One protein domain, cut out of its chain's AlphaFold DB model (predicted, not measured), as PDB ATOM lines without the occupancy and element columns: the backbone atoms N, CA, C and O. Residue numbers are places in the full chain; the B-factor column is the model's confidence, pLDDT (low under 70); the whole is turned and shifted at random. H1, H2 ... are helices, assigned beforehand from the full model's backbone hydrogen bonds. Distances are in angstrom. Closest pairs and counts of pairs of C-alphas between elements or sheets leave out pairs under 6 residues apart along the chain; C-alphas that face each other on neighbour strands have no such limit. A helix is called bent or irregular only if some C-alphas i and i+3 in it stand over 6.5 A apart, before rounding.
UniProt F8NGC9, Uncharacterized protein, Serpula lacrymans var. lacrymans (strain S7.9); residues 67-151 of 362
ATOM      1  N   SER A  67     142.805  80.884 169.568       39.44
ATOM      2  CA  SER A  67     144.002  80.684 170.389       39.44
ATOM      3  C   SER A  67     143.633  80.189 171.794       39.44
ATOM      4  O   SER A  67     144.201  79.194 172.247       39.44
ATOM      5  N   ALA A  68     142.599  80.757 172.424       40.66
ATOM      6  CA  ALA A  68     142.065  80.257 173.693       40.66
ATOM      7  C   ALA A  68     141.289  78.932 173.554       40.66
ATOM      8  O   ALA A  68     141.419  78.059 174.412       40.66
ATOM      9  N   ARG A  69     140.493  78.743 172.487       45.81
ATOM     10  CA  ARG A  69     139.667  77.529 172.294       45.81
ATOM     11  C   ARG A  69     140.388  76.338 171.669       45.81
ATOM     12  O   ARG A  69     139.968  75.213 171.919       45.81
ATOM     13  N   LEU A  70     141.412  76.544 170.838       53.72
ATOM     14  CA  LEU A  70     142.141  75.438 170.201       53.72
ATOM     15  C   LEU A  70     143.464  75.090 170.909       53.72
ATOM     16  O   LEU A  70     144.017  74.020 170.656       53.72
ATOM     17  N   GLY A  71     143.964  75.960 171.794       61.16
ATOM     18  CA  GLY A  71     145.172  75.728 172.589       61.16
ATOM     19  C   GLY A  71     146.474  75.911 171.800       61.16
ATOM     20  O   GLY A  71     146.621  76.847 171.013       61.16
ATOM     21  N   ALA A  72     147.442  75.012 172.002       65.38
ATOM     22  CA  ALA A  72     148.726  75.020 171.294       65.38
ATOM     23  C   ALA A  72     148.704  74.127 170.028       65.38
ATOM     24  O   ALA A  72     147.996  73.116 170.021       65.38
ATOM     25  N   PRO A  73     149.474  74.446 168.967       73.12
ATOM     26  CA  PRO A  73     150.255  75.669 168.766       73.12
ATOM     27  C   PRO A  73     149.365  76.886 168.429       73.12
ATOM     28  O   PRO A  73     148.328  76.722 167.791       73.12
ATOM     29  N   PRO A  74     149.759  78.113 168.815       73.38
ATOM     30  CA  PRO A  74     148.987  79.315 168.506       73.38
ATOM     31  C   PRO A  74     148.953  79.589 166.996       73.38
ATOM     32  O   PRO A  74     149.977  79.494 166.316       73.38
ATOM     33  N   ILE A  75     147.790  80.004 166.482       72.62
ATOM     34  CA  ILE A  75     147.619  80.323 165.058       72.62
ATOM     35  C   ILE A  75     148.557  81.480 164.665       72.62
ATOM     36  O   ILE A  75     148.440  82.579 165.219       72.62
ATOM     37  N   PRO A  76     149.454  81.300 163.675       67.88
ATOM     38  CA  PRO A  76     150.388  82.345 163.284       67.88
ATOM     39  C   PRO A  76     149.656  83.525 162.630       67.88
ATOM     40  O   PRO A  76     149.114  83.412 161.526       67.88
ATOM     41  N   ARG A  77     149.729  84.703 163.266       63.53
ATOM     42  CA  ARG A  77     149.213  85.991 162.746       63.53
ATOM     43  C   ARG A  77     149.973  86.523 161.511       63.53
ATOM     44  O   ARG A  77     149.702  87.623 161.048       63.53
ATOM     45  N   GLN A  78     150.913  85.749 160.964       64.94
ATOM     46  CA  GLN A  78     151.738  86.099 159.803       64.94
ATOM     47  C   GLN A  78     150.893  86.395 158.552       64.94
ATOM     48  O   GLN A  78     149.808  85.836 158.372       64.94
ATOM     49  N   SER A  79     151.425  87.231 157.657       56.41
ATOM     50  CA  SER A  79     150.761  87.676 156.423       56.41
ATOM     51  C   SER A  79     150.489  86.556 155.412       56.41
ATOM     52  O   SER A  79     149.566  86.670 154.614       56.41
ATOM     53  N   SER A  80     151.227  85.444 155.436       68.06
ATOM     54  CA  SER A  80     150.947  84.322 154.534       68.06
ATOM     55  C   SER A  80     149.860  83.394 155.086       68.06
ATOM     56  O   SER A  80     149.954  82.879 156.202       68.06
ATOM     57  N   LYS A  81     148.853  83.094 154.256       69.94
ATOM     58  CA  LYS A  81     147.855  82.042 154.521       69.94
ATOM     59  C   LYS A  81     148.434  80.620 154.407       69.94
ATOM     60  O   LYS A  81     147.761  79.682 154.820       69.94
ATOM     61  N   ALA A  82     149.656  80.447 153.888       75.00
ATOM     62  CA  ALA A  82     150.256  79.131 153.628       75.00
ATOM     63  C   ALA A  82     150.392  78.246 154.882       75.00
ATOM     64  O   ALA A  82     150.253  77.031 154.787       75.00
ATOM     65  N   ASN A  83     150.588  78.847 156.060       74.06
ATOM     66  CA  ASN A  83     150.726  78.136 157.338       74.06
ATOM     67  C   ASN A  83     149.382  77.967 158.085       74.06
ATOM     68  O   ASN A  83     149.366  77.742 159.294       74.06
ATOM     69  N   ARG A  84     148.246  78.139 157.393       80.69
ATOM     70  CA  ARG A  84     146.881  78.039 157.946       80.69
ATOM     71  C   ARG A  84     146.107  76.894 157.267       80.69
ATOM     72  O   ARG A  84     146.622  76.215 156.383       80.69
ATOM     73  N   GLY A  85     144.856  76.668 157.676       85.12
ATOM     74  CA  GLY A  85     144.015  75.603 157.110       85.12
ATOM     75  C   GLY A  85     144.568  74.209 157.422       85.12
ATOM     76  O   GLY A  85     144.950  73.949 158.558       85.12
ATOM     77  N   LEU A  86     144.646  73.329 156.418       87.75
ATOM     78  CA  LEU A  86     145.121  71.944 156.589       87.75
ATOM     79  C   LEU A  86     146.582  71.832 157.066       87.75
ATOM     80  O   LEU A  86     146.970  70.791 157.583       87.75
ATOM     81  N   ASN A  87     147.374  72.901 156.945       86.88
ATOM     82  CA  ASN A  87     148.772  72.937 157.387       86.88
ATOM     83  C   ASN A  87     148.929  73.291 158.878       86.88
ATOM     84  O   ASN A  87     150.040  73.247 159.401       86.88
ATOM     85  N   HIS A  88     147.839  73.632 159.573       87.81
ATOM     86  CA  HIS A  88     147.838  73.946 161.002       87.81
ATOM     87  C   HIS A  88     146.983  72.917 161.753       87.81
ATOM     88  O   HIS A  88     145.792  72.833 161.452       87.81
ATOM     89  N   PRO A  89     147.501  72.171 162.747       88.12
ATOM     90  CA  PRO A  89     146.825  70.991 163.305       88.12
ATOM     91  C   PRO A  89     145.414  71.282 163.819       88.12
ATOM     92  O   PRO A  89     144.482  70.519 163.589       88.12
ATOM     93  N   GLN A  90     145.221  72.437 164.446       85.62
ATOM     94  CA  GLN A  90     143.925  72.819 164.989       85.62
ATOM     95  C   GLN A  90     142.911  73.249 163.916       85.62
ATOM     96  O   GLN A  90     141.719  72.973 164.037       85.62
ATOM     97  N   LEU A  91     143.374  73.920 162.853       87.25
ATOM     98  CA  LEU A  91     142.507  74.335 161.746       87.25
ATOM     99  C   LEU A  91     142.204  73.136 160.841       87.25
ATOM    100  O   LEU A  91     141.081  73.007 160.368       87.25
ATOM    101  N   ALA A  92     143.165  72.223 160.682       90.69
ATOM    102  CA  ALA A  92     142.974  70.913 160.081       90.69
ATOM    103  C   ALA A  92     141.933  70.093 160.859       90.69
ATOM    104  O   ALA A  92     141.003  69.599 160.234       90.69
ATOM    105  N   ARG A  93     141.991  70.038 162.201       89.69
ATOM    106  CA  ARG A  93     140.946  69.413 163.041       89.69
ATOM    107  C   ARG A  93     139.575  70.057 162.825       89.69
ATOM    108  O   ARG A  93     138.591  69.349 162.653       89.69
ATOM    109  N   ALA A  94     139.508  71.387 162.799       86.75
ATOM    110  CA  ALA A  94     138.258  72.124 162.609       86.75
ATOM    111  C   ALA A  94     137.650  71.931 161.200       86.75
ATOM    112  O   ALA A  94     136.427  71.908 161.060       86.75
ATOM    113  N   LEU A  95     138.495  71.779 160.173       88.81
ATOM    114  CA  LEU A  95     138.124  71.477 158.782       88.81
ATOM    115  C   LEU A  95     137.923  69.975 158.514       88.81
ATOM    116  O   LEU A  95     137.320  69.614 157.504       88.81
ATOM    117  N   CYS A  96     138.414  69.100 159.391       90.06
ATOM    118  CA  CYS A  96     138.261  67.657 159.282       90.06
ATOM    119  C   CYS A  96     136.768  67.297 159.343       90.06
ATOM    120  O   CYS A  96     136.079  67.766 160.255       90.06
ATOM    121  N   PRO A  97     136.241  66.484 158.413       89.06
ATOM    122  CA  PRO A  97     134.886  65.968 158.514       89.06
ATOM    123  C   PRO A  97     134.629  65.232 159.828       89.06
ATOM    124  O   PRO A  97     135.461  64.437 160.264       89.06
ATOM    125  N   MET A  98     133.455  65.457 160.423       83.81
ATOM    126  CA  MET A  98     133.137  65.007 161.788       83.81
ATOM    127  C   MET A  98     133.400  63.509 162.030       83.81
ATOM    128  O   MET A  98     133.976  63.136 163.045       83.81
ATOM    129  N   LYS A  99     133.090  62.656 161.046       84.00
ATOM    130  CA  LYS A  99     133.351  61.202 161.051       84.00
ATOM    131  C   LYS A  99     134.810  60.769 161.277       84.00
ATOM    132  O   LYS A  99     135.064  59.592 161.507       84.00
ATOM    133  N   TRP A 100     135.773  61.680 161.144       87.69
ATOM    134  CA  TRP A 100     137.203  61.409 161.316       87.69
ATOM    135  C   TRP A 100     137.828  62.227 162.458       87.69
ATOM    136  O   TRP A 100     139.033  62.131 162.685       87.69
ATOM    137  N   VAL A 101     137.040  63.008 163.209       87.81
ATOM    138  CA  VAL A 101     137.558  63.906 164.258       87.81
ATOM    139  C   VAL A 101     138.160  63.157 165.456       87.81
ATOM    140  O   VAL A 101     139.098  63.648 166.091       87.81
ATOM    141  N   GLU A 102     137.649  61.961 165.751       86.44
ATOM    142  CA  GLU A 102     138.163  61.069 166.797       86.44
ATOM    143  C   GLU A 102     139.519  60.486 166.380       86.44
ATOM    144  O   GLU A 102     140.512  60.714 167.064       86.44
ATOM    145  N   LEU A 103     139.600  59.902 165.179       89.81
ATOM    146  CA  LEU A 103     140.846  59.415 164.565       89.81
ATOM    147  C   LEU A 103     141.904  60.523 164.388       89.81
ATOM    148  O   LEU A 103     143.099  60.266 164.510       89.81
ATOM    149  N   PHE A 104     141.491  61.768 164.115       91.25
ATOM    150  CA  PHE A 104     142.390  62.932 164.116       91.25
ATOM    151  C   PHE A 104     142.870  63.271 165.541       91.25
ATOM    152  O   PHE A 104     143.936  63.848 165.714       91.25
ATOM    153  N   GLY A 105     142.074  62.975 166.569       87.94
ATOM    154  CA  GLY A 105     142.444  63.185 167.973       87.94
ATOM    155  C   GLY A 105     143.481  62.186 168.482       87.94
ATOM    156  O   GLY A 105     144.313  62.565 169.300       87.94
ATOM    157  N   GLU A 106     143.452  60.952 167.977       91.81
ATOM    158  CA  GLU A 106     144.440  59.908 168.280       91.81
ATOM    159  C   GLU A 106     145.817  60.222 167.673       91.81
ATOM    160  O   GLU A 106     146.828  60.148 168.367       91.81
ATOM    161  N   ASP A 107     145.853  60.604 166.391       92.88
ATOM    162  CA  ASP A 107     147.076  60.992 165.675       92.88
ATOM    163  C   ASP A 107     146.810  62.214 164.771       92.88
ATOM    164  O   ASP A 107     146.404  62.068 163.606       92.88
ATOM    165  N   PRO A 108     147.035  63.441 165.284       91.12
ATOM    166  CA  PRO A 108     146.853  64.671 164.519       91.12
ATOM    167  C   PRO A 108     147.751  64.752 163.283       91.12
ATOM    168  O   PRO A 108     147.330  65.277 162.254       91.12
ATOM    169  N   GLN A 109     148.978  64.232 163.354       91.88
ATOM    170  CA  GLN A 109     149.958  64.292 162.273       91.88
ATOM    171  C   GLN A 109     149.536  63.392 161.105       91.88
ATOM    172  O   GLN A 109     149.488  63.855 159.961       91.88
ATOM    173  N   ALA A 110     149.153  62.141 161.372       93.44
ATOM    174  CA  ALA A 110     148.592  61.270 160.343       93.44
ATOM    175  C   ALA A 110     147.228  61.773 159.847       93.44
ATOM    176  O   ALA A 110     146.940  61.666 158.654       93.44
ATOM    177  N   GLY A 111     146.403  62.361 160.720       93.06
ATOM    178  CA  GLY A 111     145.154  63.017 160.330       93.06
ATOM    179  C   GLY A 111     145.366  64.173 159.346       93.06
ATOM    180  O   GLY A 111     144.668  64.258 158.336       93.06
ATOM    181  N   MET A 112     146.366  65.030 159.581       94.06
ATOM    182  CA  MET A 112     146.752  66.105 158.657       94.06
ATOM    183  C   MET A 112     147.237  65.558 157.312       94.06
ATOM    184  O   MET A 112     146.751  66.013 156.276       94.06
ATOM    185  N   MET A 113     148.129  64.559 157.312       94.31
ATOM    186  CA  MET A 113     148.612  63.944 156.068       94.31
ATOM    187  C   MET A 113     147.458  63.354 155.247       94.31
ATOM    188  O   MET A 113     147.346  63.662 154.065       94.31
ATOM    189  N   ARG A 114     146.533  62.620 155.884       94.19
ATOM    190  CA  ARG A 114     145.351  62.030 155.222       94.19
ATOM    191  C   ARG A 114     144.382  63.070 154.644       94.19
ATOM    192  O   ARG A 114     143.665  62.776 153.689       94.19
ATOM    193  N   LEU A 115     144.320  64.275 155.218       92.75
ATOM    194  CA  LEU A 115     143.546  65.394 154.660       92.75
ATOM    195  C   LEU A 115     144.265  66.055 153.473       92.75
ATOM    196  O   LEU A 115     143.604  66.520 152.548       92.75
ATOM    197  N   GLN A 116     145.599  66.111 153.498       91.88
ATOM    198  CA  GLN A 116     146.422  66.703 152.438       91.88
ATOM    199  C   GLN A 116     146.573  65.780 151.216       91.88
ATOM    200  O   GLN A 116     146.550  66.267 150.087       91.88
ATOM    201  N   ASP A 117     146.717  64.467 151.426       93.56
ATOM    202  CA  ASP A 117     146.875  63.463 150.362       93.56
ATOM    203  C   ASP A 117     145.541  63.018 149.723       93.56
ATOM    204  O   ASP A 117     145.532  62.388 148.665       93.56
ATOM    205  N   GLY A 118     144.410  63.384 150.334       89.38
ATOM    206  CA  GLY A 118     143.066  63.075 149.847       89.38
ATOM    207  C   GLY A 118     142.511  61.713 150.276       89.38
ATOM    208  O   GLY A 118     141.377  61.393 149.909       89.38
ATOM    209  N   THR A 119     143.234  60.936 151.087       92.50
ATOM    210  CA  THR A 119     142.736  59.697 151.714       92.50
ATOM    211  C   THR A 119     141.456  59.968 152.504       92.50
ATOM    212  O   THR A 119     140.498  59.191 152.465       92.50
ATOM    213  N   TRP A 120     141.404  61.107 153.194       91.50
ATOM    214  CA  TRP A 120     140.210  61.625 153.848       91.50
ATOM    215  C   TRP A 120     139.492  62.625 152.937       91.50
ATOM    216  O   TRP A 120     139.648  63.836 153.048       91.50
ATOM    217  N   LEU A 121     138.664  62.087 152.035       84.31
ATOM    218  CA  LEU A 121     137.842  62.839 151.080       84.31
ATOM    219  C   LEU A 121     136.956  63.917 151.744       84.31
ATOM    220  O   LEU A 121     135.847  63.635 152.216       84.31
ATOM    221  N   VAL A 122     137.404  65.173 151.704       84.19
ATOM    222  CA  VAL A 122     136.619  66.360 152.080       84.19
ATOM    223  C   VAL A 122     135.769  66.807 150.882       84.19
ATOM    224  O   VAL A 122     136.158  67.665 150.094       84.19
ATOM    225  N   ILE A 123     134.604  66.179 150.716       80.31
ATOM    226  CA  ILE A 123     133.588  66.550 149.714       80.31
ATOM    227  C   ILE A 123     132.476  67.389 150.357       80.31
ATOM    228  O   ILE A 123     132.290  67.330 151.566       80.31
ATOM    229  N   ALA A 124     131.665  68.091 149.559       73.44
ATOM    230  CA  ALA A 124     130.569  68.938 150.057       73.44
ATOM    231  C   ALA A 124     129.512  68.205 150.922       73.44
ATOM    232  O   ALA A 124     128.803  68.841 151.696       73.44
ATOM    233  N   ALA A 125     129.413  66.874 150.819       74.12
ATOM    234  CA  ALA A 125     128.564  66.046 151.683       74.12
ATOM    235  C   ALA A 125     129.200  65.711 153.053       74.12
ATOM    236  O   ALA A 125     128.493  65.331 153.978       74.12
ATOM    237  N   ASN A 126     130.520  65.860 153.202       77.56
ATOM    238  CA  ASN A 126     131.274  65.556 154.419       77.56
ATOM    239  C   ASN A 126     131.563  66.866 155.168       77.56
ATOM    240  O   ASN A 126     132.595  67.500 154.950       77.56
ATOM    241  N   TRP A 127     130.629  67.289 156.022       78.00
ATOM    242  CA  TRP A 127     130.679  68.605 156.661       78.00
ATOM    243  C   TRP A 127     131.813  68.692 157.703       78.00
ATOM    244  O   TRP A 127     132.030  67.735 158.455       78.00
ATOM    245  N   PRO A 128     132.556  69.816 157.761       85.31
ATOM    246  CA  PRO A 128     133.677  69.986 158.682       85.31
ATOM    247  C   PRO A 128     133.214  70.095 160.140       85.31
ATOM    248  O   PRO A 128     132.194  70.724 160.434       85.31
ATOM    249  N   THR A 129     134.016  69.549 161.057       83.25
ATOM    250  CA  THR A 129     133.794  69.520 162.517       83.25
ATOM    251  C   THR A 129     133.343  70.871 163.077       83.25
ATOM    252  O   THR A 129     132.460  70.921 163.925       83.25
ATOM    253  N   MET A 130     133.885  71.987 162.574       81.06
ATOM    254  CA  MET A 130     133.533  73.333 163.046       81.06
ATOM    255  C   MET A 130     132.049  73.715 162.908       81.06
ATOM    256  O   MET A 130     131.657  74.738 163.470       81.06
ATOM    257  N   LEU A 131     131.245  72.978 162.133       75.06
ATOM    258  CA  LEU A 131     129.802  73.207 161.986       75.06
ATOM    259  C   LEU A 131     128.961  72.487 163.050       75.06
ATOM    260  O   LEU A 131     127.808  72.860 163.248       75.06
ATOM    261  N   TYR A 132     129.546  71.518 163.752       73.75
ATOM    262  CA  TYR A 132     128.906  70.737 164.805       73.75
ATOM    263  C   TYR A 132     129.084  71.412 166.175       73.75
ATOM    264  O   TYR A 132     129.944  72.279 166.360       73.75
ATOM    265  N   THR A 133     128.264  71.030 167.156       68.62
ATOM    266  CA  THR A 133     128.462  71.434 168.559       68.62
ATOM    267  C   THR A 133     129.613  70.667 169.202       68.62
ATOM    268  O   THR A 133     129.765  69.469 168.961       68.62
ATOM    269  N   ASP A 134     130.367  71.319 170.091       66.94
ATOM    270  CA  ASP A 134     131.365  70.650 170.933       66.94
ATOM    271  C   ASP A 134     130.698  69.484 171.697       66.94
ATOM    272  O   ASP A 134     129.666  69.666 172.343       66.94
ATOM    273  N   GLY A 135     131.259  68.276 171.585       65.00
ATOM    274  CA  GLY A 135     130.686  67.057 172.173       65.00
ATOM    275  C   GLY A 135     129.570  66.379 171.361       65.00
ATOM    276  O   GLY A 135     128.979  65.420 171.852       65.00
ATOM    277  N   ALA A 136     129.275  66.826 170.134       65.62
ATOM    278  CA  ALA A 136     128.436  66.055 169.217       65.62
ATOM    279  C   ALA A 136     129.089  64.700 168.889       65.62
ATOM    280  O   ALA A 136     130.275  64.642 168.569       65.62
ATOM    281  N   ILE A 137     128.302  63.625 168.917       68.88
ATOM    282  CA  ILE A 137     128.714  62.298 168.443       68.88
ATOM    283  C   ILE A 137     128.270  62.175 166.985       68.88
ATOM    284  O   ILE A 137     127.125  62.495 166.657       68.88
ATOM    285  N   TYR A 138     129.162  61.734 166.097       69.31
ATOM    286  CA  TYR A 138     128.800  61.492 164.702       69.31
ATOM    287  C   TYR A 138     127.972  60.208 164.580       69.31
ATOM    288  O   TYR A 138     128.446  59.125 164.917       69.31
ATOM    289  N   ASN A 139     126.750  60.326 164.069       72.69
ATOM    290  CA  ASN A 139     125.886  59.192 163.767       72.69
ATOM    291  C   ASN A 139     126.004  58.846 162.273       72.69
ATOM    292  O   ASN A 139     125.638  59.646 161.416       72.69
ATOM    293  N   GLU A 140     126.522  57.661 161.945       71.81
ATOM    294  CA  GLU A 140     126.654  57.213 160.549       71.81
ATOM    295  C   GLU A 140     125.305  56.778 159.944       71.81
ATOM    296  O   GLU A 140     125.113  56.859 158.731       71.81
ATOM    297  N   GLN A 141     124.349  56.351 160.778       70.50
ATOM    298  CA  GLN A 141     123.013  55.934 160.341       70.50
ATOM    299  C   GLN A 141     122.071  57.128 160.116       70.50
ATOM    300  O   GLN A 141     121.170  57.034 159.284       70.50
ATOM    301  N   ASP A 142     122.302  58.248 160.808       68.31
ATOM    302  CA  ASP A 142     121.678  59.547 160.523       68.31
ATOM    303  C   ASP A 142     122.728  60.680 160.524       68.31
ATOM    304  O   ASP A 142     122.877  61.406 161.511       68.31
ATOM    305  N   PRO A 143     123.465  60.872 159.412       61.59
ATOM    306  CA  PRO A 143     124.478  61.924 159.309       61.59
ATOM    307  C   PRO A 143     123.879  63.339 159.277       61.59
ATOM    308  O   PRO A 143     124.620  64.324 159.374       61.59
ATOM    309  N   LEU A 144     122.552  63.450 159.132       58.97
ATOM    310  CA  LEU A 144     121.799  64.698 159.159       58.97
ATOM    311  C   LEU A 144     121.120  64.951 160.509       58.97
ATOM    312  O   LEU A 144     120.379  65.934 160.587       58.97
ATOM    313  N   ASP A 145     121.408  64.151 161.553       64.31
ATOM    314  CA  ASP A 145     120.808  64.302 162.885       64.31
ATOM    315  C   ASP A 145     120.796  65.784 163.275       64.31
ATOM    316  O   ASP A 145     121.829  66.452 163.461       64.31
ATOM    317  N   MET A 146     119.574  66.313 163.325       50.22
ATOM    318  CA  MET A 146     119.319  67.735 163.460       50.22
ATOM    319  C   MET A 146     119.722  68.256 164.833       50.22
ATOM    320  O   MET A 146     119.712  69.469 165.013       50.22
ATOM    321  N   VAL A 147     120.051  67.392 165.801       55.69
ATOM    322  CA  VAL A 147     120.598  67.770 167.111       55.69
ATOM    323  C   VAL A 147     122.052  68.229 166.975       55.69
ATOM    324  O   VAL A 147     122.409  69.259 167.557       55.69
ATOM    325  N   ALA A 148     122.849  67.503 166.184       55.12
ATOM    326  CA  ALA A 148     124.275  67.741 165.962       55.12
ATOM    327  C   ALA A 148     124.541  68.795 164.869       55.12
ATOM    328  O   ALA A 148     125.478  69.582 164.988       55.12
ATOM    329  N   ASN A 149     123.680  68.848 163.845       55.25
ATOM    330  CA  ASN A 149     123.777  69.762 162.698       55.25
ATOM    331  C   ASN A 149     122.928  71.048 162.839       55.25
ATOM    332  O   ASN A 149     122.565  71.666 161.833       55.25
ATOM    333  N   ARG A 150     122.546  71.472 164.057       60.69
ATOM    334  CA  ARG A 150     121.797  72.738 164.209       60.69
ATOM    335  C   ARG A 150     122.638  73.899 163.665       60.69
ATOM    336  O   ARG A 150     123.793  74.030 164.063       60.69
ATOM    337  N   PRO A 151     122.081  74.793 162.825       61.78
ATOM    338  CA  PRO A 151     122.811  75.985 162.418       61.78
ATOM    339  C   PRO A 151     123.148  76.808 163.663       61.78
ATOM    340  O   PRO A 151     122.319  76.935 164.569       61.78
TER     341      PRO A 151
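AT A GLANCE: This is residues 67 to 151 of the 362 residues of an uncharacterized protein of Serpula lacrymans var. lacrymans (strain S7.9) (UniProt F8NGC9). There is little regular structure: three short helices, H2, H3 and H4, make a small core, and long loops, residues 71 to 88 and 117 to 151, reach away at opposite ends, with residues 77 to 82 sticking out. The printed part has 85 residues, 29 in the named helices H1 to H4, and no named strand: all helix, compact, radius of gyration of the C-alphas 13.3 A, spans 40 by 28 by 24 A.

IN THESE COORDINATES: Find C-alpha 67 at (144.002, 80.684, 170.389), where H1, residues 67 to 70, begins. Next come H2, residues 89 to 95, 9.8 A; H3, residues 98 to 106, 14.0 A, irregular, with C-alphas 99 and 102 7.5 A apart; and H4, residues 108 to 116, 12.3 A, which ends with C-alpha 116 at (146.422, 66.703, 152.438).

HOW THE PARTS SIT: Look at Ala 92 and Met 112, the closest C-alphas where H2 and H4 touch, 6.3 A apart, at a steep tilt of 50 degrees. H3 and H4 touch only at the corner, closest at C-alphas 104 and 111, 4.7 A. Every O i to N i+4 pair is within hydrogen-bond range in H2 and H4, 3 of 5 in H3; H1 is too short for one.

THE WHOLE: The printed part has no cut; the link H1 to H2 is long. Expect pLDDT under 70 in 28 residues, among them 142 to 151.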